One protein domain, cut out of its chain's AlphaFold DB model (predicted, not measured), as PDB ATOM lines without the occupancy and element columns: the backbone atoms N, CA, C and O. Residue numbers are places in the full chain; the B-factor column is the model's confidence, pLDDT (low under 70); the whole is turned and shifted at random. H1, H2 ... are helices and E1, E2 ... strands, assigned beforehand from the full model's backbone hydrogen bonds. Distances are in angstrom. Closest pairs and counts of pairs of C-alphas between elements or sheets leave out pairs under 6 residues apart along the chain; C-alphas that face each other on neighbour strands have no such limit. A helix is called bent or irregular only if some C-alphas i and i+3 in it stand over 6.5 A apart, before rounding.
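What this domain is: This is residues 191 to 328 of the 328 residues of the protein "Maleylacetoacetate isomerase" of Ideonella sp. MAG2 (UniProt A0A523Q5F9). Two sheets lie one after the other along a flat domain: a larger one of four strands with H2 and H5 over one face, and a small one of three strands with H3 over it. H5 and H1 lie between the two parts; beyond E7 the chain passes to the side of the larger sheet away from H2 and H5, where short H6 lies and residues 316 to 328 fold back along the domain's length. The printed part has 138 residues, with six named helices and seven named strands in the order E1 E2 H1 H2 E3 E4 H3 H4 E5 E6 H5 E7 H6. The sheets run E2 E1 E3 E7, mixed, and E4 E6 E5, antiparallel; the class is mixed, helices and strands. The whole is compact, with a radius of gyration of the C-alphas of 15.6 A and spans of 47 by 36 by 18 A.

Where its parts are: The larger sheet holds E2, residues 202 to 205, E1, residues 192 to 196 and 13.8 A long, E3, residues 235 to 239 and 12.9 A, and E7, residues 294 to 297. C-alpha 192 is at (106.349, 79.517, 97.095). H2, residues 216 to 228, is 18.1 A long and H5, residues 279 to 289, 15.5 A. H1 is residues 209 to 213. The small sheet holds E4, residues 249 to 251, E6, residues 274 to 277, and E5, residues 266 to 268. H3 is residues 252 to 258, H4 residues 260 to 265, and H6 residues 312 to 315, with C-alpha 315 at (90.135, 84.254, 112.800).

How they stand to each other: E1 is antiparallel to E2, its hairpin partner (N 194 to O 203, 2.8 A), and to E3 (N 195 to O 236, 2.9 A); E3 and E7 are parallel (N 237 to O 294, 2.8 A). H2 and H5 are on the same face, two layers of helices and sheet, at heights over the sheet of 8.5 A and 9.7 A. H2, with residues 217 to 218 alone, touches H5, the hub, at a steep tilt of 45 degrees, the same way; C-alphas 217 and 287 are closest, 6.8 A. H4, irregular with C-alphas 261 and 264 7.6 A apart, touches H5 (closest C-alphas 265 and 282, 6.4 A). H1 touches H3 (closest C-alphas 213 and 258, 5.7 A). E6 is antiparallel to E4 (N 250 to O 275, 2.8 A) and, as a hairpin, to E5 (N 267 to O 276, 2.9 A). H3 is on this sheet over E6, at a height of 8.9 A; H4 only grazes it. E2, H1 H2, E3 and E4, H3 H4, E5 are split strand-helix-strand units, two strands running the same way with another between them, with right-handed crossovers. In H1, H2 and H5 every O i to N i+4 pair is within hydrogen-bond range; in H3 2 of 3 are, in H4 0 of 2, with 2 of 3 O i to N i+3 pairs, and H6 is too short for such a pair.

The domain as a whole: The C-alphas farthest apart, those of Ala 272 and Arg 328, are 50.0 A apart. The printed part has no cut and ends at the chain's last residue. The link from E7 to H6 is long, 14 residues. Mean pLDDT of the printed part is 85.4; residues 316 to 322 are among the 14 under 70.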
ATOM      1  N   ASN A 191     103.491  82.602  97.096       66.94
ATOM      2  CA  ASN A 191     103.521  81.823  98.360       66.94
ATOM      3  C   ASN A 191     104.528  80.641  98.355       66.94
ATOM      4  O   ASN A 191     104.602  79.859  99.307       66.94
ATOM      5  N   LEU A 192     105.271  80.477  97.269       75.19
ATOM      6  CA  LEU A 192     106.349  79.517  97.095       75.19
ATOM      7  C   LEU A 192     107.595  80.270  96.676       75.19
ATOM      8  O   LEU A 192     107.500  81.188  95.864       75.19
ATOM      9  N   LEU A 193     108.738  79.841  97.196       83.75
ATOM     10  CA  LEU A 193     110.039  80.386  96.840       83.75
ATOM     11  C   LEU A 193     110.877  79.304  96.169       83.75
ATOM     12  O   LEU A 193     110.858  78.146  96.582       83.75
ATOM     13  N   PHE A 194     111.613  79.701  95.143       87.31
ATOM     14  CA  PHE A 194     112.555  78.885  94.400       87.31
ATOM     15  C   PHE A 194     113.928  79.542  94.486       87.31
ATOM     16  O   PHE A 194     114.030  80.768  94.475       87.31
ATOM     17  N   SER A 195     114.986  78.746  94.528       89.44
ATOM     18  CA  SER A 195     116.351  79.248  94.425       89.44
ATOM     19  C   SER A 195     117.254  78.235  93.746       89.44
ATOM     20  O   SER A 195     117.167  77.042  94.037       89.44
ATOM     21  N   CYS A 196     118.170  78.707  92.908       88.88
ATOM     22  CA  CYS A 196     119.310  77.894  92.498       88.88
ATOM     23  C   CYS A 196     120.221  77.654  93.709       88.88
ATOM     24  O   CYS A 196     120.419  78.561  94.521       88.88
ATOM     25  N   ALA A 197     120.783  76.450  93.837       84.31
ATOM     26  CA  ALA A 197     121.656  76.093  94.960       84.31
ATOM     27  C   ALA A 197     122.889  77.013  95.090       84.31
ATOM     28  O   ALA A 197     123.342  77.308  96.194       84.31
ATOM     29  N   ASP A 198     123.400  77.508  93.965       82.38
ATOM     30  CA  ASP A 198     124.520  78.452  93.875       82.38
ATOM     31  C   ASP A 198     124.116  79.927  94.093       82.38
ATOM     32  O   ASP A 198     124.968  80.821  94.145       82.38
ATOM     33  N   GLY A 199     122.817  80.195  94.258       81.31
ATOM     34  CA  GLY A 199     122.262  81.523  94.491       81.31
ATOM     35  C   GLY A 199     122.244  82.435  93.264       81.31
ATOM     36  O   GLY A 199     122.089  83.644  93.435       81.31
ATOM     37  N   ARG A 200     122.401  81.900  92.045       86.31
ATOM     38  CA  ARG A 200     122.393  82.701  90.803       86.31
ATOM     39  C   ARG A 200     121.009  83.171  90.353       86.31
ATOM     40  O   ARG A 200     120.917  84.003  89.458       86.31
ATOM     41  N   GLY A 201     119.947  82.638  90.950       80.94
ATOM     42  CA  GLY A 201     118.584  83.058  90.670       80.94
ATOM     43  C   GLY A 201     117.613  82.623  91.752       80.94
ATOM     44  O   GLY A 201     117.815  81.617  92.439       80.94
ATOM     45  N   VAL A 202     116.554  83.410  91.886       86.00
ATOM     46  CA  VAL A 202     115.419  83.133  92.758       86.00
ATOM     47  C   VAL A 202     114.136  83.265  91.958       86.00
ATOM     48  O   VAL A 202     114.039  84.072  91.037       86.00
ATOM     49  N   GLY A 203     113.148  82.457  92.309       79.69
ATOM     50  CA  GLY A 203     111.803  82.540  91.763       79.69
ATOM     51  C   GLY A 203     110.795  82.603  92.895       79.69
ATOM     52  O   GLY A 203     111.063  82.159  94.012       79.69
ATOM     53  N   ALA A 204     109.614  83.127  92.607       82.69
ATOM     54  CA  ALA A 204     108.506  83.085  93.541       82.69
ATOM     55  C   ALA A 204     107.205  82.808  92.774       82.69
ATOM     56  O   ALA A 204     106.983  83.396  91.720       82.69
ATOM     57  N   ALA A 205     106.352  81.913  93.287       78.56
ATOM     58  CA  ALA A 205     105.027  81.620  92.715       78.56
ATOM     59  C   ALA A 205     103.904  81.593  93.758       78.56
ATOM     60  O   ALA A 205     104.115  81.126  94.872       78.56
ATOM     61  N   HIS A 206     102.682  82.030  93.423       75.50
ATOM     62  CA  HIS A 206     101.517  81.860  94.309       75.50
ATOM     63  C   HIS A 206     100.660  80.743  93.782       75.50
ATOM     64  O   HIS A 206     100.082  80.861  92.706       75.50
ATOM     65  N   ALA A 207     100.494  79.698  94.579       69.88
ATOM     66  CA  ALA A 207      99.662  78.583  94.186       69.88
ATOM     67  C   ALA A 207      98.541  78.373  95.207       69.88
ATOM     68  O   ALA A 207      98.619  77.524  96.091       69.88
ATOM     69  N   GLY A 208      97.465  79.150  95.065       75.62
ATOM     70  CA  GLY A 208      96.146  78.655  95.461       75.62
ATOM     71  C   GLY A 208      95.740  77.497  94.542       75.62
ATOM     72  O   GLY A 208      96.357  77.297  93.497       75.62
ATOM     73  N   TRP A 209      94.688  76.748  94.885       77.75
ATOM     74  CA  TRP A 209      94.326  75.538  94.130       77.75
ATOM     75  C   TRP A 209      94.132  75.789  92.620       77.75
ATOM     76  O   TRP A 209      94.592  74.987  91.818       77.75
ATOM     77  N   ARG A 210      93.545  76.929  92.218       77.50
ATOM     78  CA  ARG A 210      93.378  77.294  90.796       77.50
ATOM     79  C   ARG A 210      94.716  77.492  90.085       77.50
ATOM     80  O   ARG A 210      94.948  76.894  89.045       77.50
ATOM     81  N   GLY A 211      95.612  78.287  90.675       70.25
ATOM     82  CA  GLY A 211      96.944  78.526  90.109       70.25
ATOM     83  C   GLY A 211      97.775  77.247  90.045       70.25
ATOM     84  O   GLY A 211      98.495  77.017  89.077       70.25
ATOM     85  N   LEU A 212      97.624  76.378  91.048       79.75
ATOM     86  CA  LEU A 212      98.288  75.085  91.058       79.75
ATOM     87  C   LEU A 212      97.765  74.156  89.955       79.75
ATOM     88  O   LEU A 212      98.561  73.507  89.287       79.75
ATOM     89  N   ALA A 213      96.449  74.107  89.741       78.25
ATOM     90  CA  ALA A 213      95.853  73.347  88.644       78.25
ATOM     91  C   ALA A 213      96.298  73.889  87.272       78.25
ATOM     92  O   ALA A 213      96.608  73.103  86.379       78.25
ATOM     93  N   ALA A 214      96.414  75.216  87.145       73.38
ATOM     94  CA  ALA A 214      96.825  75.922  85.930       73.38
ATOM     95  C   ALA A 214      98.340  75.883  85.631       73.38
ATOM     96  O   ALA A 214      98.776  76.444  84.630       73.38
ATOM     97  N   GLY A 215      99.151  75.235  86.474       76.69
ATOM     98  CA  GLY A 215     100.574  75.016  86.196       76.69
ATOM     99  C   GLY A 215     101.514  76.161  86.594       76.69
ATOM    100  O   GLY A 215     102.605  76.292  86.042       76.69
ATOM    101  N   VAL A 216     101.120  77.022  87.545       76.19
ATOM    102  CA  VAL A 216     101.947  78.174  87.965       76.19
ATOM    103  C   VAL A 216     103.336  77.760  88.472       76.19
ATOM    104  O   VAL A 216     104.296  78.518  88.324       76.19
ATOM    105  N   LEU A 217     103.466  76.561  89.048       84.38
ATOM    106  CA  LEU A 217     104.740  76.063  89.570       84.38
ATOM    107  C   LEU A 217     105.688  75.678  88.446       84.38
ATOM    108  O   LEU A 217     106.852  76.062  88.466       84.38
ATOM    109  N   GLU A 218     105.170  74.964  87.459       91.38
ATOM    110  CA  GLU A 218     105.897  74.506  86.286       91.38
ATOM    111  C   GLU A 218     106.358  75.681  85.440       91.38
ATOM    112  O   GLU A 218     107.519  75.725  85.046       91.38
ATOM    113  N   ASN A 219     105.492  76.677  85.253       71.38
ATOM    114  CA  ASN A 219     105.834  77.894  84.524       71.38
ATOM    115  C   ASN A 219     106.924  78.698  85.247       71.38
ATOM    116  O   ASN A 219     107.873  79.160  84.618       71.38
ATOM    117  N   THR A 220     106.823  78.834  86.576       80.00
ATOM    118  CA  THR A 220     107.841  79.545  87.373       80.00
ATOM    119  C   THR A 220     109.177  78.809  87.348       80.00
ATOM    120  O   THR A 220     110.226  79.428  87.191       80.00
ATOM    121  N   LEU A 221     109.140  77.482  87.477       91.31
ATOM    122  CA  LEU A 221     110.316  76.628  87.405       91.31
ATOM    123  C   LEU A 221     110.979  76.706  86.028       91.31
ATOM    124  O   LEU A 221     112.185  76.906  85.965       91.31
ATOM    125  N   ALA A 222     110.211  76.586  84.942       85.12
ATOM    126  CA  ALA A 222     110.727  76.668  83.579       85.12
ATOM    127  C   ALA A 222     111.417  78.014  83.322       85.12
ATOM    128  O   ALA A 222     112.561  78.026  82.876       85.12
ATOM    129  N   ALA A 223     110.772  79.123  83.699       71.31
ATOM    130  CA  ALA A 223     111.342  80.460  83.559       71.31
ATOM    131  C   ALA A 223     112.632  80.636  84.379       71.31
ATOM    132  O   ALA A 223     113.607  81.202  83.886       71.31
ATOM    133  N   LEU A 224     112.670  80.127  85.618       82.44
ATOM    134  CA  LEU A 224     113.877  80.180  86.447       82.44
ATOM    135  C   LEU A 224     115.007  79.341  85.839       82.44
ATOM    136  O   LEU A 224     116.134  79.822  85.738       82.44
ATOM    137  N   CYS A 225     114.712  78.112  85.416       93.00
ATOM    138  CA  CYS A 225     115.676  77.215  84.781       93.00
ATOM    139  C   CYS A 225     116.235  77.808  83.485       93.00
ATOM    140  O   CYS A 225     117.435  77.724  83.250       93.00
ATOM    141  N   GLU A 226     115.396  78.440  82.664       88.19
ATOM    142  CA  GLU A 226     115.814  79.125  81.440       88.19
ATOM    143  C   GLU A 226     116.728  80.315  81.757       88.19
ATOM    144  O   GLU A 226     117.867  80.360  81.287       88.19
ATOM    145  N   ALA A 227     116.282  81.225  82.630       76.56
ATOM    146  CA  ALA A 227     117.024  82.434  82.992       76.56
ATOM    147  C   ALA A 227     118.377  82.138  83.653       76.56
ATOM    148  O   ALA A 227     119.321  82.921  83.550       76.56
ATOM    149  N   THR A 228     118.478  81.003  84.344       90.56
ATOM    150  CA  THR A 228     119.686  80.606  85.068       90.56
ATOM    151  C   THR A 228     120.447  79.486  84.384       90.56
ATOM    152  O   THR A 228     121.525  79.149  84.839       90.56
ATOM    153  N   SER A 229     119.952  78.887  83.301       94.75
ATOM    154  CA  SER A 229     120.524  77.645  82.750       94.75
ATOM    155  C   SER A 229     120.762  76.557  83.819       94.75
ATOM    156  O   SER A 229     121.706  75.774  83.714       94.75
ATOM    157  N   THR A 230     119.946  76.536  84.877       93.00
ATOM    158  CA  THR A 230     120.009  75.550  85.963       93.00
ATOM    159  C   THR A 230     118.945  74.483  85.713       93.00
ATOM    160  O   THR A 230     117.788  74.831  85.480       93.00
ATOM    161  N   PRO A 231     119.275  73.182  85.751       96.56
ATOM    162  CA  PRO A 231     118.273  72.139  85.576       96.56
ATOM    163  C   PRO A 231     117.311  72.084  86.780       96.56
ATOM    164  O   PRO A 231     117.740  72.317  87.912       96.56
ATOM    165  N   PRO A 232     116.040  71.664  86.598       96.88
ATOM    166  CA  PRO A 232     115.066  71.546  87.691       96.88
ATOM    167  C   PRO A 232     115.555  70.766  88.915       96.88
ATOM    168  O   PRO A 232     115.201  71.088  90.048       96.88
ATOM    169  N   ALA A 233     116.395  69.753  88.692       96.75
ATOM    170  CA  ALA A 233     116.958  68.910  89.740       96.75
ATOM    171  C   ALA A 233     117.835  69.678  90.745       96.75
ATOM    172  O   ALA A 233     117.967  69.221  91.877       96.75
ATOM    173  N   GLU A 234     118.398  70.818  90.344       95.00
ATOM    174  CA  GLU A 234     119.261  71.682  91.161       95.00
ATOM    175  C   GLU A 234     118.515  72.896  91.738       95.00
ATOM    176  O   GLU A 234     119.088  73.705  92.472       95.00
ATOM    177  N   ILE A 235     117.218  73.024  91.443       95.56
ATOM    178  CA  ILE A 235     116.365  74.048  92.038       95.56
ATOM    179  C   ILE A 235     115.895  73.581  93.413       95.56
ATOM    180  O   ILE A 235     115.389  72.472  93.600       95.56
ATOM    181  N   HIS A 236     116.036  74.469  94.390       93.88
ATOM    182  CA  HIS A 236     115.468  74.320  95.716       93.88
ATOM    183  C   HIS A 236     114.122  75.032  95.745       93.88
ATOM    184  O   HIS A 236     114.056  76.236  95.519       93.88
ATOM    185  N   ALA A 237     113.053  74.298  96.040       93.00
ATOM    186  CA  ALA A 237     111.729  74.852  96.265       93.00
ATOM    187  C   ALA A 237     111.387  74.809  97.758       93.00
ATOM    188  O   ALA A 237     111.563  73.799  98.447       93.00
ATOM    189  N   TRP A 238     110.851  75.911  98.262       92.12
ATOM    190  CA  TRP A 238     110.319  76.015  99.607       92.12
ATOM    191  C   TRP A 238     108.833  76.351  99.546       92.12
ATOM    192  O   TRP A 238     108.414  77.354  98.962       92.12
ATOM    193  N   LEU A 239     108.034  75.478 100.155       89.50
ATOM    194  CA  LEU A 239     106.595  75.642 100.290       89.50
ATOM    195  C   LEU A 239     106.305  76.421 101.577       89.50
ATOM    196  O   LEU A 239     106.609  75.946 102.677       89.50
ATOM    197  N   GLY A 240     105.693  77.598 101.449       85.88
ATOM    198  CA  GLY A 240     105.247  78.378 102.600       85.88
ATOM    199  C   GLY A 240     104.119  77.704 103.384       85.88
ATOM    200  O   GLY A 240     103.535  76.707 102.956       85.88
ATOM    201  N   ALA A 241     103.795  78.262 104.553       83.56
ATOM    202  CA  ALA A 241     102.633  77.822 105.319       83.56
ATOM    203  C   ALA A 241     101.349  78.073 104.515       83.56
ATOM    204  O   ALA A 241     101.111  79.176 104.021       83.56
ATOM    205  N   CYS A 242     100.497  77.058 104.406       85.88
ATOM    206  CA  CYS A 242      99.214  77.160 103.720       85.88
ATOM    207  C   CYS A 242      98.114  76.536 104.580       85.88
ATOM    208  O   CYS A 242      98.312  76.244 105.760       85.88
ATOM    209  N   ILE A 243      96.893  76.438 104.064       87.00
ATOM    210  CA  ILE A 243      95.847  75.722 104.788       87.00
ATOM    211  C   ILE A 243      96.070  74.216 104.645       87.00
ATOM    212  O   ILE A 243      96.233  73.718 103.536       87.00
ATOM    213  N   GLY A 244      96.123  73.515 105.775       88.06
ATOM    214  CA  GLY A 244      96.403  72.084 105.802       88.06
ATOM    215  C   GLY A 244      95.203  71.222 105.396       88.06
ATOM    216  O   GLY A 244      94.060  71.693 105.433       88.06
ATOM    217  N   PRO A 245      95.449  69.939 105.080       91.75
ATOM    218  CA  PRO A 245      94.438  69.024 104.550       91.75
ATOM    219  C   PRO A 245      93.243  68.821 105.480       91.75
ATOM    220  O   PRO A 245      92.113  68.781 105.018       91.75
ATOM    221  N   ALA A 246      93.457  68.808 106.798       91.75
ATOM    222  CA  ALA A 246      92.382  68.666 107.783       91.75
ATOM    223  C   ALA A 246      91.494  69.922 107.950       91.75
ATOM    224  O   ALA A 246      90.570  69.916 108.756       91.75
ATOM    225  N   ALA A 247      91.798  71.020 107.248       89.81
ATOM    226  CA  ALA A 247      91.084  72.293 107.365       89.81
ATOM    227  C   ALA A 247      90.657  72.889 106.010       89.81
ATOM    228  O   ALA A 247      89.991  73.929 105.972       89.81
ATOM    229  N   PHE A 248      91.024  72.259 104.891       92.06
ATOM    230  CA  PHE A 248      90.741  72.759 103.549       92.06
ATOM    231  C   PHE A 248      89.638  71.957 102.851       92.06
ATOM    232  O   PHE A 248      89.903  71.168 101.949       92.06
ATOM    233  N   GLU A 249      88.392  72.181 103.275       93.75
ATOM    234  CA  GLU A 249      87.226  71.605 102.600       93.75
ATOM    235  C   GLU A 249      86.925  72.374 101.303       93.75
ATOM    236  O   GLU A 249      86.864  73.613 101.291       93.75
ATOM    237  N   VAL A 250      86.750  71.636 100.211       90.25
ATOM    238  CA  VAL A 250      86.495  72.126  98.851       90.25
ATOM    239  C   VAL A 250      85.411  71.289  98.172       90.25
ATOM    240  O   VAL A 250      85.081  70.202  98.642       90.25
ATOM    241  N   GLY A 251      84.798  71.791  97.097       93.31
ATOM    242  CA  GLY A 251      83.875  70.984  96.299       93.31
ATOM    243  C   GLY A 251      84.592  70.060  95.313       93.31
ATOM    244  O   GLY A 251      85.814  70.121  95.142       93.31
ATOM    245  N   ASP A 252      83.821  69.168  94.687       93.88
ATOM    246  CA  ASP A 252      84.337  68.182  93.731       93.88
ATOM    247  C   ASP A 252      85.016  68.827  92.512       93.88
ATOM    248  O   ASP A 252      85.934  68.239  91.946       93.88
ATOM    249  N   GLU A 253      84.652  70.067  92.166       91.81
ATOM    250  CA  GLU A 253      85.282  70.841  91.093       91.81
ATOM    251  C   GLU A 253      86.794  70.992  91.284       91.81
ATOM    252  O   GLU A 253      87.557  70.954  90.319       91.81
ATOM    253  N   VAL A 254      87.248  71.109  92.535       88.81
ATOM    254  CA  VAL A 254      88.674  71.240  92.835       88.81
ATOM    255  C   VAL A 254      89.378  69.917  92.579       88.81
ATOM    256  O   VAL A 254      90.411  69.908  91.924       88.81
ATOM    257  N   ARG A 255      88.807  68.794  93.027       94.38
ATOM    258  CA  ARG A 255      89.362  67.456  92.772       94.38
ATOM    259  C   ARG A 255      89.449  67.168  91.273       94.38
ATOM    260  O   ARG A 255      90.480  66.697  90.799       94.38
ATOM    261  N   GLN A 256      88.391  67.493  90.530       93.25
ATOM    262  CA  GLN A 256      88.338  67.311  89.079       93.25
ATOM    263  C   GLN A 256      89.421  68.122  88.357       93.25
ATOM    264  O   GLN A 256      90.057  67.595  87.445       93.25
ATOM    265  N   ALA A 257      89.700  69.351  88.805       87.62
ATOM    266  CA  ALA A 257      90.717  70.214  88.200       87.62
ATOM    267  C   ALA A 257      92.147  69.636  88.247       87.62
ATOM    268  O   ALA A 257      92.982  70.024  87.431       87.62
ATOM    269  N   PHE A 258      92.447  68.707  89.164       90.50
ATOM    270  CA  PHE A 258      93.758  68.042  89.249       90.50
ATOM    271  C   PHE A 258      93.801  66.654  88.596       90.50
ATOM    272  O   PHE A 258      94.875  66.059  88.489       90.50
ATOM    273  N   GLY A 259      92.656  66.141  88.141       91.25
ATOM    274  CA  GLY A 259      92.548  64.834  87.499       91.25
ATOM    275  C   GLY A 259      92.755  63.640  88.443       91.25
ATOM    276  O   GLY A 259      93.087  63.763  89.622       91.25
ATOM    277  N   ALA A 260      92.554  62.434  87.905       91.00
ATOM    278  CA  ALA A 260      92.536  61.195  88.689       91.00
ATOM    279  C   ALA A 260      93.879  60.862  89.370       91.00
ATOM    280  O   ALA A 260      93.891  60.288  90.461       91.00
ATOM    281  N   ALA A 261      95.002  61.256  88.759       90.88
ATOM    282  CA  ALA A 261      96.346  61.018  89.292       90.88
ATOM    283  C   ALA A 261      96.594  61.724  90.638       90.88
ATOM    284  O   ALA A 261      97.424  61.279  91.426       90.88
ATOM    285  N   ALA A 262      95.841  62.787  90.927       93.31
ATOM    286  CA  ALA A 262      95.941  63.552  92.160       93.31
ATOM    287  C   ALA A 262      94.969  63.085  93.260       93.31
ATOM    288  O   ALA A 262      94.909  63.697  94.325       93.31
ATOM    289  N   SER A 263      94.204  62.010  93.033       92.50
ATOM    290  CA  SER A 263      93.165  61.525  93.958       92.50
ATOM    291  C   SER A 263      93.667  61.255  95.380       92.50
ATOM    292  O   SER A 263      92.932  61.505  96.330       92.50
ATOM    293  N   GLY A 264      94.926  60.833  95.543       95.31
ATOM    294  CA  GLY A 264      95.550  60.611  96.853       95.31
ATOM    295  C   GLY A 264      95.674  61.864  97.731       95.31
ATOM    296  O   GLY A 264      95.877  61.739  98.935       95.31
ATOM    297  N   PHE A 265      95.514  63.061  97.159       96.69
ATOM    298  CA  PHE A 265      95.539  64.335  97.884       96.69
ATOM    299  C   PHE A 265      94.144  64.838  98.274       96.69
ATOM    300  O   PHE A 265      94.012  65.964  98.751       96.69
ATOM    301  N   PHE A 266      93.100  64.030  98.072       97.00
ATOM    302  CA  PHE A 266      91.726  64.365  98.426       97.00
ATOM    303  C   PHE A 266      91.132  63.274  99.311       97.00
ATOM    304  O   PHE A 266      91.098  62.104  98.937       97.00
ATOM    305  N   GLN A 267      90.610  63.657 100.471       96.31
ATOM    306  CA  GLN A 267      89.828  62.772 101.334       96.31
ATOM    307  C   GLN A 267      88.361  63.206 101.340       96.31
ATOM    308  O   GLN A 267      88.096  64.400 101.212       96.31
ATOM    309  N   PRO A 268      87.392  62.286 101.473       96.00
ATOM    310  CA  PRO A 268      85.987  62.660 101.602       96.00
ATOM    311  C   PRO A 268      85.765  63.664 102.743       96.00
ATOM    312  O   PRO A 268      86.267  63.477 103.851       96.00
ATOM    313  N   GLY A 269      85.042  64.744 102.441       91.56
ATOM    314  CA  GLY A 269      84.672  65.795 103.385       91.56
ATOM    315  C   GLY A 269      83.622  65.343 104.397       91.56
ATOM    316  O   GLY A 269      83.073  64.245 104.304       91.56
ATOM    317  N   VAL A 270      83.309  66.215 105.360       87.69
ATOM    318  CA  VAL A 270      82.212  65.954 106.314       87.69
ATOM    319  C   VAL A 270      80.867  66.089 105.606       87.69
ATOM    320  O   VAL A 270      79.927  65.341 105.873       87.69
ATOM    321  N   VAL A 271      80.778  67.039 104.677       89.69
ATOM    322  CA  VAL A 271      79.600  67.234 103.837       89.69
ATOM    323  C   VAL A 271      79.703  66.344 102.601       89.69
ATOM    324  O   VAL A 271      80.713  66.352 101.894       89.69
ATOM    325  N   ALA A 272      78.639  65.597 102.301       91.62
ATOM    326  CA  ALA A 272      78.574  64.773 101.097       91.62
ATOM    327  C   ALA A 272      78.840  65.616  99.833       91.62
ATOM    328  O   ALA A 272      78.269  66.692  99.657       91.62
ATOM    329  N   GLY A 273      79.727  65.132  98.959       89.38
ATOM    330  CA  GLY A 273      80.155  65.854  97.754       89.38
ATOM    331  C   GLY A 273      81.235  66.922  97.985       89.38
ATOM    332  O   GLY A 273      81.641  67.591  97.033       89.38
ATOM    333  N   LYS A 274      81.721  67.085  99.222       94.69
ATOM    334  CA  LYS A 274      82.909  67.882  99.546       94.69
ATOM    335  C   LYS A 274      84.123  66.990  99.796       94.69
ATOM    336  O   LYS A 274      83.994  65.795 100.057       94.69
ATOM    337  N   TRP A 275      85.304  67.597  99.728       96.62
ATOM    338  CA  TRP A 275      86.596  66.939  99.894       96.62
ATOM    339  C   TRP A 275      87.524  67.770 100.774       96.62
ATOM    340  O   TRP A 275      87.599  68.986 100.623       96.62
ATOM    341  N   TRP A 276      88.281  67.111 101.641       96.12
ATOM    342  CA  TRP A 276      89.465  67.652 102.297       96.12
ATOM    343  C   TRP A 276      90.653  67.557 101.341       96.12
ATOM    344  O   TRP A 276      91.040  66.454 100.958       96.12
ATOM    345  N   ALA A 277      91.215  68.694 100.936       94.44
ATOM    346  CA  ALA A 277      92.289  68.743  99.945       94.44
ATOM    347  C   ALA A 277      93.657  69.057 100.570       94.44
ATOM    348  O   ALA A 277      93.813  70.041 101.297       94.44
ATOM    349  N   ASP A 278      94.675  68.270 100.228       95.06
ATOM    350  CA  ASP A 278      96.068  68.523 100.591       95.06
ATOM    351  C   ASP A 278      96.754  69.422  99.557       95.06
ATOM    352  O   ASP A 278      97.393  68.967  98.606       95.06
ATOM    353  N   LEU A 279      96.620  70.737  99.741       90.69
ATOM    354  CA  LEU A 279      97.183  71.719  98.814       90.69
ATOM    355  C   LEU A 279      98.722  71.685  98.770       90.69
ATOM    356  O   LEU A 279      99.309  71.841  97.698       90.69
ATOM    357  N   ALA A 280      99.380  71.479  99.915       90.25
ATOM    358  CA  ALA A 280     100.836  71.378  99.975       90.25
ATOM    359  C   ALA A 280     101.331  70.074  99.335       90.25
ATOM    360  O   ALA A 280     102.327  70.089  98.608       90.25
ATOM    361  N   GLY A 281     100.615  68.969  99.562       94.31
ATOM    362  CA  GLY A 281     100.859  67.681  98.916       94.31
ATOM    363  C   GLY A 281     100.749  67.771  97.397       94.31
ATOM    364  O   GLY A 281     101.679  67.371  96.699       94.31
ATOM    365  N   LEU A 282      99.687  68.402  96.885       95.00
ATOM    366  CA  LEU A 282      99.524  68.667  95.452       95.00
ATOM    367  C   LEU A 282     100.694  69.484  94.889       95.00
ATOM    368  O   LEU A 282     101.236  69.140  93.840       95.00
ATOM    369  N   ALA A 283     101.112  70.547  95.584       93.62
ATOM    370  CA  ALA A 283     102.216  71.396  95.136       93.62
ATOM    371  C   ALA A 283     103.538  70.629  95.071       93.62
ATOM    372  O   ALA A 283     104.251  70.691  94.069       93.62
ATOM    373  N   ARG A 284     103.835  69.854  96.118       95.12
ATOM    374  CA  ARG A 284     105.014  68.989  96.180       95.12
ATOM    375  C   ARG A 284     105.005  67.956  95.058       95.12
ATOM    376  O   ARG A 284     106.013  67.808  94.377       95.12
ATOM    377  N   TRP A 285     103.880  67.277  94.855       95.81
ATOM    378  CA  TRP A 285     103.733  66.265  93.816       95.81
ATOM    379  C   TRP A 285     103.993  66.838  92.424       95.81
ATOM    380  O   TRP A 285     104.801  66.281  91.685       95.81
ATOM    381  N   ARG A 286     103.401  67.991  92.090       94.62
ATOM    382  CA  ARG A 286     103.626  68.642  90.790       94.62
ATOM    383  C   ARG A 286     105.087  69.033  90.581       94.62
ATOM    384  O   ARG A 286     105.662  68.688  89.557       94.62
ATOM    385  N   LEU A 287     105.725  69.648  91.578       95.25
ATOM    386  CA  LEU A 287     107.153  69.989  91.514       95.25
ATOM    387  C   LEU A 287     108.042  68.756  91.288       95.25
ATOM    388  O   LEU A 287     108.989  68.819  90.506       95.25
ATOM    389  N   GLN A 288     107.721  67.628  91.931       96.75
ATOM    390  CA  GLN A 288     108.430  66.362  91.717       96.75
ATOM    391  C   GLN A 288     108.244  65.838  90.290       96.75
ATOM    392  O   GLN A 288     109.217  65.407  89.676       96.75
ATOM    393  N   GLN A 289     107.024  65.913  89.741       95.88
ATOM    394  CA  GLN A 289     106.760  65.551  88.342       95.88
ATOM    395  C   GLN A 289     107.543  66.438  87.362       95.88
ATOM    396  O   GLN A 289     107.964  65.971  86.310       95.88
ATOM    397  N   SER A 290     107.805  67.694  87.729       95.62
ATOM    398  CA  SER A 290     108.630  68.626  86.948       95.62
ATOM    399  C   SER A 290     110.138  68.496  87.193       95.62
ATOM    400  O   SER A 290     110.913  69.317  86.709       95.62
ATOM    401  N   GLY A 291     110.575  67.473  87.934       96.81
ATOM    402  CA  GLY A 291     111.988  67.149  88.128       96.81
ATOM    403  C   GLY A 291     112.677  67.862  89.293       96.81
ATOM    404  O   GLY A 291     113.883  67.680  89.467       96.81
ATOM    405  N   VAL A 292     111.952  68.627  90.116       97.31
ATOM    406  CA  VAL A 292     112.515  69.267  91.315       97.31
ATOM    407  C   VAL A 292     112.777  68.218  92.391       97.31
ATOM    408  O   VAL A 292     111.870  67.502  92.821       97.31
ATOM    409  N   ARG A 293     114.025  68.141  92.864       95.69
ATOM    410  CA  ARG A 293     114.445  67.159  93.881       95.69
ATOM    411  C   ARG A 293     114.460  67.732  95.295       95.69
ATOM    412  O   ARG A 293     114.187  67.014  96.255       95.69
ATOM    413  N   HIS A 294     114.747  69.023  95.431       94.69
ATOM    414  CA  HIS A 294     114.951  69.670  96.722       94.69
ATOM    415  C   HIS A 294     113.711  70.473  97.124       94.69
ATOM    416  O   HIS A 294     113.638  71.674  96.890       94.69
ATOM    417  N   ILE A 295     112.724  69.808  97.736       95.56
ATOM    418  CA  ILE A 295     111.472  70.450  98.171       95.56
ATOM    419  C   ILE A 295     111.349  70.399  99.694       95.56
ATOM    420  O   ILE A 295     111.240  69.324 100.293       95.56
ATOM    421  N   SER A 296     111.292  71.566 100.322       91.25
ATOM    422  CA  SER A 296     111.162  71.726 101.773       91.25
ATOM    423  C   SER A 296     109.930  72.560 102.145       91.25
ATOM    424  O   SER A 296     109.256  73.113 101.278       91.25
ATOM    425  N   GLY A 297     109.592  72.615 103.436       88.62
ATOM    426  CA  GLY A 297     108.407  73.332 103.915       88.62
ATOM    427  C   GLY A 297     107.084  72.612 103.618       88.62
ATOM    428  O   GLY A 297     107.053  71.406 103.359       88.62
ATOM    429  N   GLY A 298     105.978  73.353 103.700       84.25
ATOM    430  CA  GLY A 298     104.622  72.853 103.431       84.25
ATOM    431  C   GLY A 298     104.032  71.962 104.529       84.25
ATOM    432  O   GLY A 298     102.933  71.449 104.371       84.25
ATOM    433  N   GLY A 299     104.744  71.783 105.646       84.56
ATOM    434  CA  GLY A 299     104.271  71.027 106.810       84.56
ATOM    435  C   GLY A 299     103.460  71.852 107.808       84.56
ATOM    436  O   GLY A 299     103.056  71.325 108.838       84.56
ATOM    437  N   TRP A 300     103.253  73.142 107.530       86.12
ATOM    438  CA  TRP A 300     102.579  74.058 108.442       86.12
ATOM    439  C   TRP A 300     101.169  74.389 107.987       86.12
ATOM    440  O   TRP A 300     100.950  74.785 106.839       86.12
ATOM    441  N   CYS A 301     100.232  74.313 108.926       85.94
ATOM    442  CA  CYS A 301      98.839  74.645 108.691       85.94
ATOM    443  C   CYS A 301      98.500  75.994 109.320       85.94
ATOM    444  O   CYS A 301      98.377  76.137 110.537       85.94
ATOM    445  N   THR A 302      98.232  76.984 108.470       83.50
ATOM    446  CA  THR A 302      97.818  78.321 108.910       83.50
ATOM    447  C   THR A 302      96.581  78.281 109.812       83.50
ATOM    448  O   THR A 302      96.475  79.085 110.735       83.50
ATOM    449  N   HIS A 303      95.656  77.339 109.590       86.56
ATOM    450  CA  HIS A 303      94.420  77.209 110.367       86.56
ATOM    451  C   HIS A 303      94.625  76.564 111.745       86.56
ATOM    452  O   HIS A 303      94.105  77.089 112.722       86.56
ATOM    453  N   SER A 304      95.380  75.470 111.860       89.69
ATOM    454  CA  SER A 304      95.507  74.726 113.123       89.69
ATOM    455  C   SER A 304      96.683  75.162 114.001       89.69
ATOM    456  O   SER A 304      96.765  74.724 115.142       89.69
ATOM    457  N   GLU A 305      97.573  76.037 113.517       85.81
ATOM    458  CA  GLU A 305      98.730  76.538 114.279       85.81
ATOM    459  C   GLU A 305      98.598  78.041 114.626       85.81
ATOM    460  O   GLU A 305      99.337  78.879 114.096       85.81
ATOM    461  N   PRO A 306      97.670  78.423 115.526       84.94
ATOM    462  CA  PRO A 306      97.383  79.825 115.846       84.94
ATOM    463  C   PRO A 306      98.543  80.580 116.498       84.94
ATOM    464  O   PRO A 306      98.624  81.795 116.360       84.94
ATOM    465  N   SER A 307      99.458  79.882 117.176       84.50
ATOM    466  CA  SER A 307     100.624  80.504 117.812       84.50
ATOM    467  C   SER A 307     101.722  80.907 116.823       84.50
ATOM    468  O   SER A 307     102.627  81.651 117.190       84.50
ATOM    469  N   ARG A 308     101.677  80.392 115.587       67.25
ATOM    470  CA  ARG A 308     102.721  80.587 114.567       67.25
ATOM    471  C   ARG A 308     102.215  81.347 113.357       67.25
ATOM    472  O   ARG A 308     102.964  82.111 112.755       67.25
ATOM    473  N   PHE A 309     100.951  81.142 112.996       78.69
ATOM    474  CA  PHE A 309     100.409  81.676 111.762       78.69
ATOM    475  C   PHE A 309      99.057  82.344 111.969       78.69
ATOM    476  O   PHE A 309      98.134  81.802 112.579       78.69
ATOM    477  N   PHE A 310      98.914  83.511 111.353       78.50
ATOM    478  CA  PHE A 310      97.617  84.124 111.139       78.50
ATOM    479  C   PHE A 310      96.797  83.332 110.114       78.50
ATOM    480  O   PHE A 310      97.342  82.844 109.121       78.50
ATOM    481  N   SER A 311      95.484  83.222 110.328       76.06
ATOM    482  CA  SER A 311      94.590  82.577 109.368       76.06
ATOM    483  C   SER A 311      93.268  83.298 109.251       76.06
ATOM    484  O   SER A 311      92.438  83.289 110.154       76.06
ATOM    485  N   PHE A 312      93.011  83.832 108.061       68.19
ATOM    486  CA  PHE A 312      91.715  84.410 107.729       68.19
ATOM    487  C   PHE A 312      90.563  83.402 107.865       68.19
ATOM    488  O   PHE A 312      89.454  83.784 108.237       68.19
ATOM    489  N   ARG A 313      90.791  82.117 107.557       70.81
ATOM    490  CA  ARG A 313      89.737  81.094 107.660       70.81
ATOM    491  C   ARG A 313      89.357  80.796 109.109       70.81
ATOM    492  O   ARG A 313      88.189  80.527 109.356       70.81
ATOM    493  N   ARG A 314      90.323  80.862 110.033       85.88
ATOM    494  CA  ARG A 314      90.093  80.691 111.475       85.88
ATOM    495  C   ARG A 314      89.544  81.971 112.104       85.88
ATOM    496  O   ARG A 314      88.452  81.976 112.654       85.88
ATOM    497  N   ASP A 315      90.282  83.064 111.954       78.06
ATOM    498  CA  ASP A 315      90.135  84.254 112.800       78.06
ATOM    499  C   ASP A 315      89.286  85.349 112.151       78.06
ATOM    500  O   ASP A 315      88.886  86.312 112.804       78.06
ATOM    501  N   ARG A 316      89.022  85.232 110.842       62.16
ATOM    502  CA  ARG A 316      88.474  86.272 109.953       62.16
ATOM    503  C   ARG A 316      89.383  87.501 109.839       62.16
ATOM    504  O   ARG A 316      89.651  87.910 108.719       62.16
ATOM    505  N   VAL A 317      89.916  88.041 110.930       61.69
ATOM    506  CA  VAL A 317      90.934  89.100 110.973       61.69
ATOM    507  C   VAL A 317      92.319  88.456 111.052       61.69
ATOM    508  O   VAL A 317      92.562  87.624 111.912       61.69
ATOM    509  N   THR A 318      93.234  88.809 110.148       59.53
ATOM    510  CA  THR A 318      94.534  88.125 110.005       59.53
ATOM    511  C   THR A 318      95.692  89.126 109.958       59.53
ATOM    512  O   THR A 318      95.531  90.243 109.460       59.53
ATOM    513  N   GLY A 319      96.855  88.722 110.472       63.91
ATOM    514  CA  GLY A 319      98.140  89.402 110.294       63.91
ATOM    515  C   GLY A 319      98.832  89.000 108.987       63.91
ATOM    516  O   GLY A 319      98.170  88.623 108.019       63.91
ATOM    517  N   ARG A 320     100.165  89.111 108.945       66.38
ATOM    518  CA  ARG A 320     100.993  88.917 107.741       66.38
ATOM    519  C   ARG A 320     102.067  87.869 107.954       66.38
ATOM    520  O   ARG A 320     102.568  87.723 109.065       66.38
ATOM    521  N   HIS A 321     102.464  87.230 106.865       63.66
ATOM    522  CA  HIS A 321     103.628  86.358 106.809       63.66
ATOM    523  C   HIS A 321     104.676  86.969 105.891       63.66
ATOM    524  O   HIS A 321     104.337  87.655 104.929       63.66
ATOM    525  N   ALA A 322     105.939  86.716 106.208       65.44
ATOM    526  CA  ALA A 322     107.063  87.009 105.341       65.44
ATOM    527  C   ALA A 322     107.873  85.724 105.174       65.44
ATOM    528  O   ALA A 322     108.025  84.951 106.122       65.44
ATOM    529  N   ALA A 323     108.376  85.513 103.968       71.12
ATOM    530  CA  ALA A 323     109.334  84.472 103.652       71.12
ATOM    531  C   ALA A 323     110.467  85.114 102.854       71.12
ATOM    532  O   ALA A 323     110.228  86.044 102.086       71.12
ATOM    533  N   ALA A 324     111.691  84.644 103.065       65.50
ATOM    534  CA  ALA A 324     112.874  85.200 102.430       65.50
ATOM    535  C   ALA A 324     113.789  84.074 101.955       65.50
ATOM    536  O   ALA A 324     113.948  83.065 102.642       65.50
ATOM    537  N   VAL A 325     114.413  84.288 100.800       71.44
ATOM    538  CA  VAL A 325     115.595  83.546 100.359       71.44
ATOM    539  C   VAL A 325     116.798  84.442 100.620       71.44
ATOM    540  O   VAL A 325     116.771  85.617 100.260       71.44
ATOM    541  N   TRP A 326     117.848  83.910 101.235       64.81
ATOM    542  CA  TRP A 326     119.096  84.644 101.424       64.81
ATOM    543  C   TRP A 326     120.296  83.742 101.165       64.81
ATOM    544  O   TRP A 326     120.247  82.529 101.380       64.81
ATOM    545  N   ARG A 327     121.386  84.353 100.700       73.19
ATOM    546  CA  ARG A 327     122.690  83.701 100.573       73.19
ATOM    547  C   ARG A 327     123.455  83.894 101.881       73.19
ATOM    548  O   ARG A 327     123.299  84.927 102.532       73.19
ATOM    549  N   ARG A 328     124.204  82.872 102.288       58.22
ATOM    550  CA  ARG A 328     125.137  82.968 103.416       58.22
ATOM    551  C   ARG A 328     126.462  83.547 102.956       58.22
ATOM    552  O   ARG A 328     126.822  83.275 101.790       58.22
TER     553      ARG A 328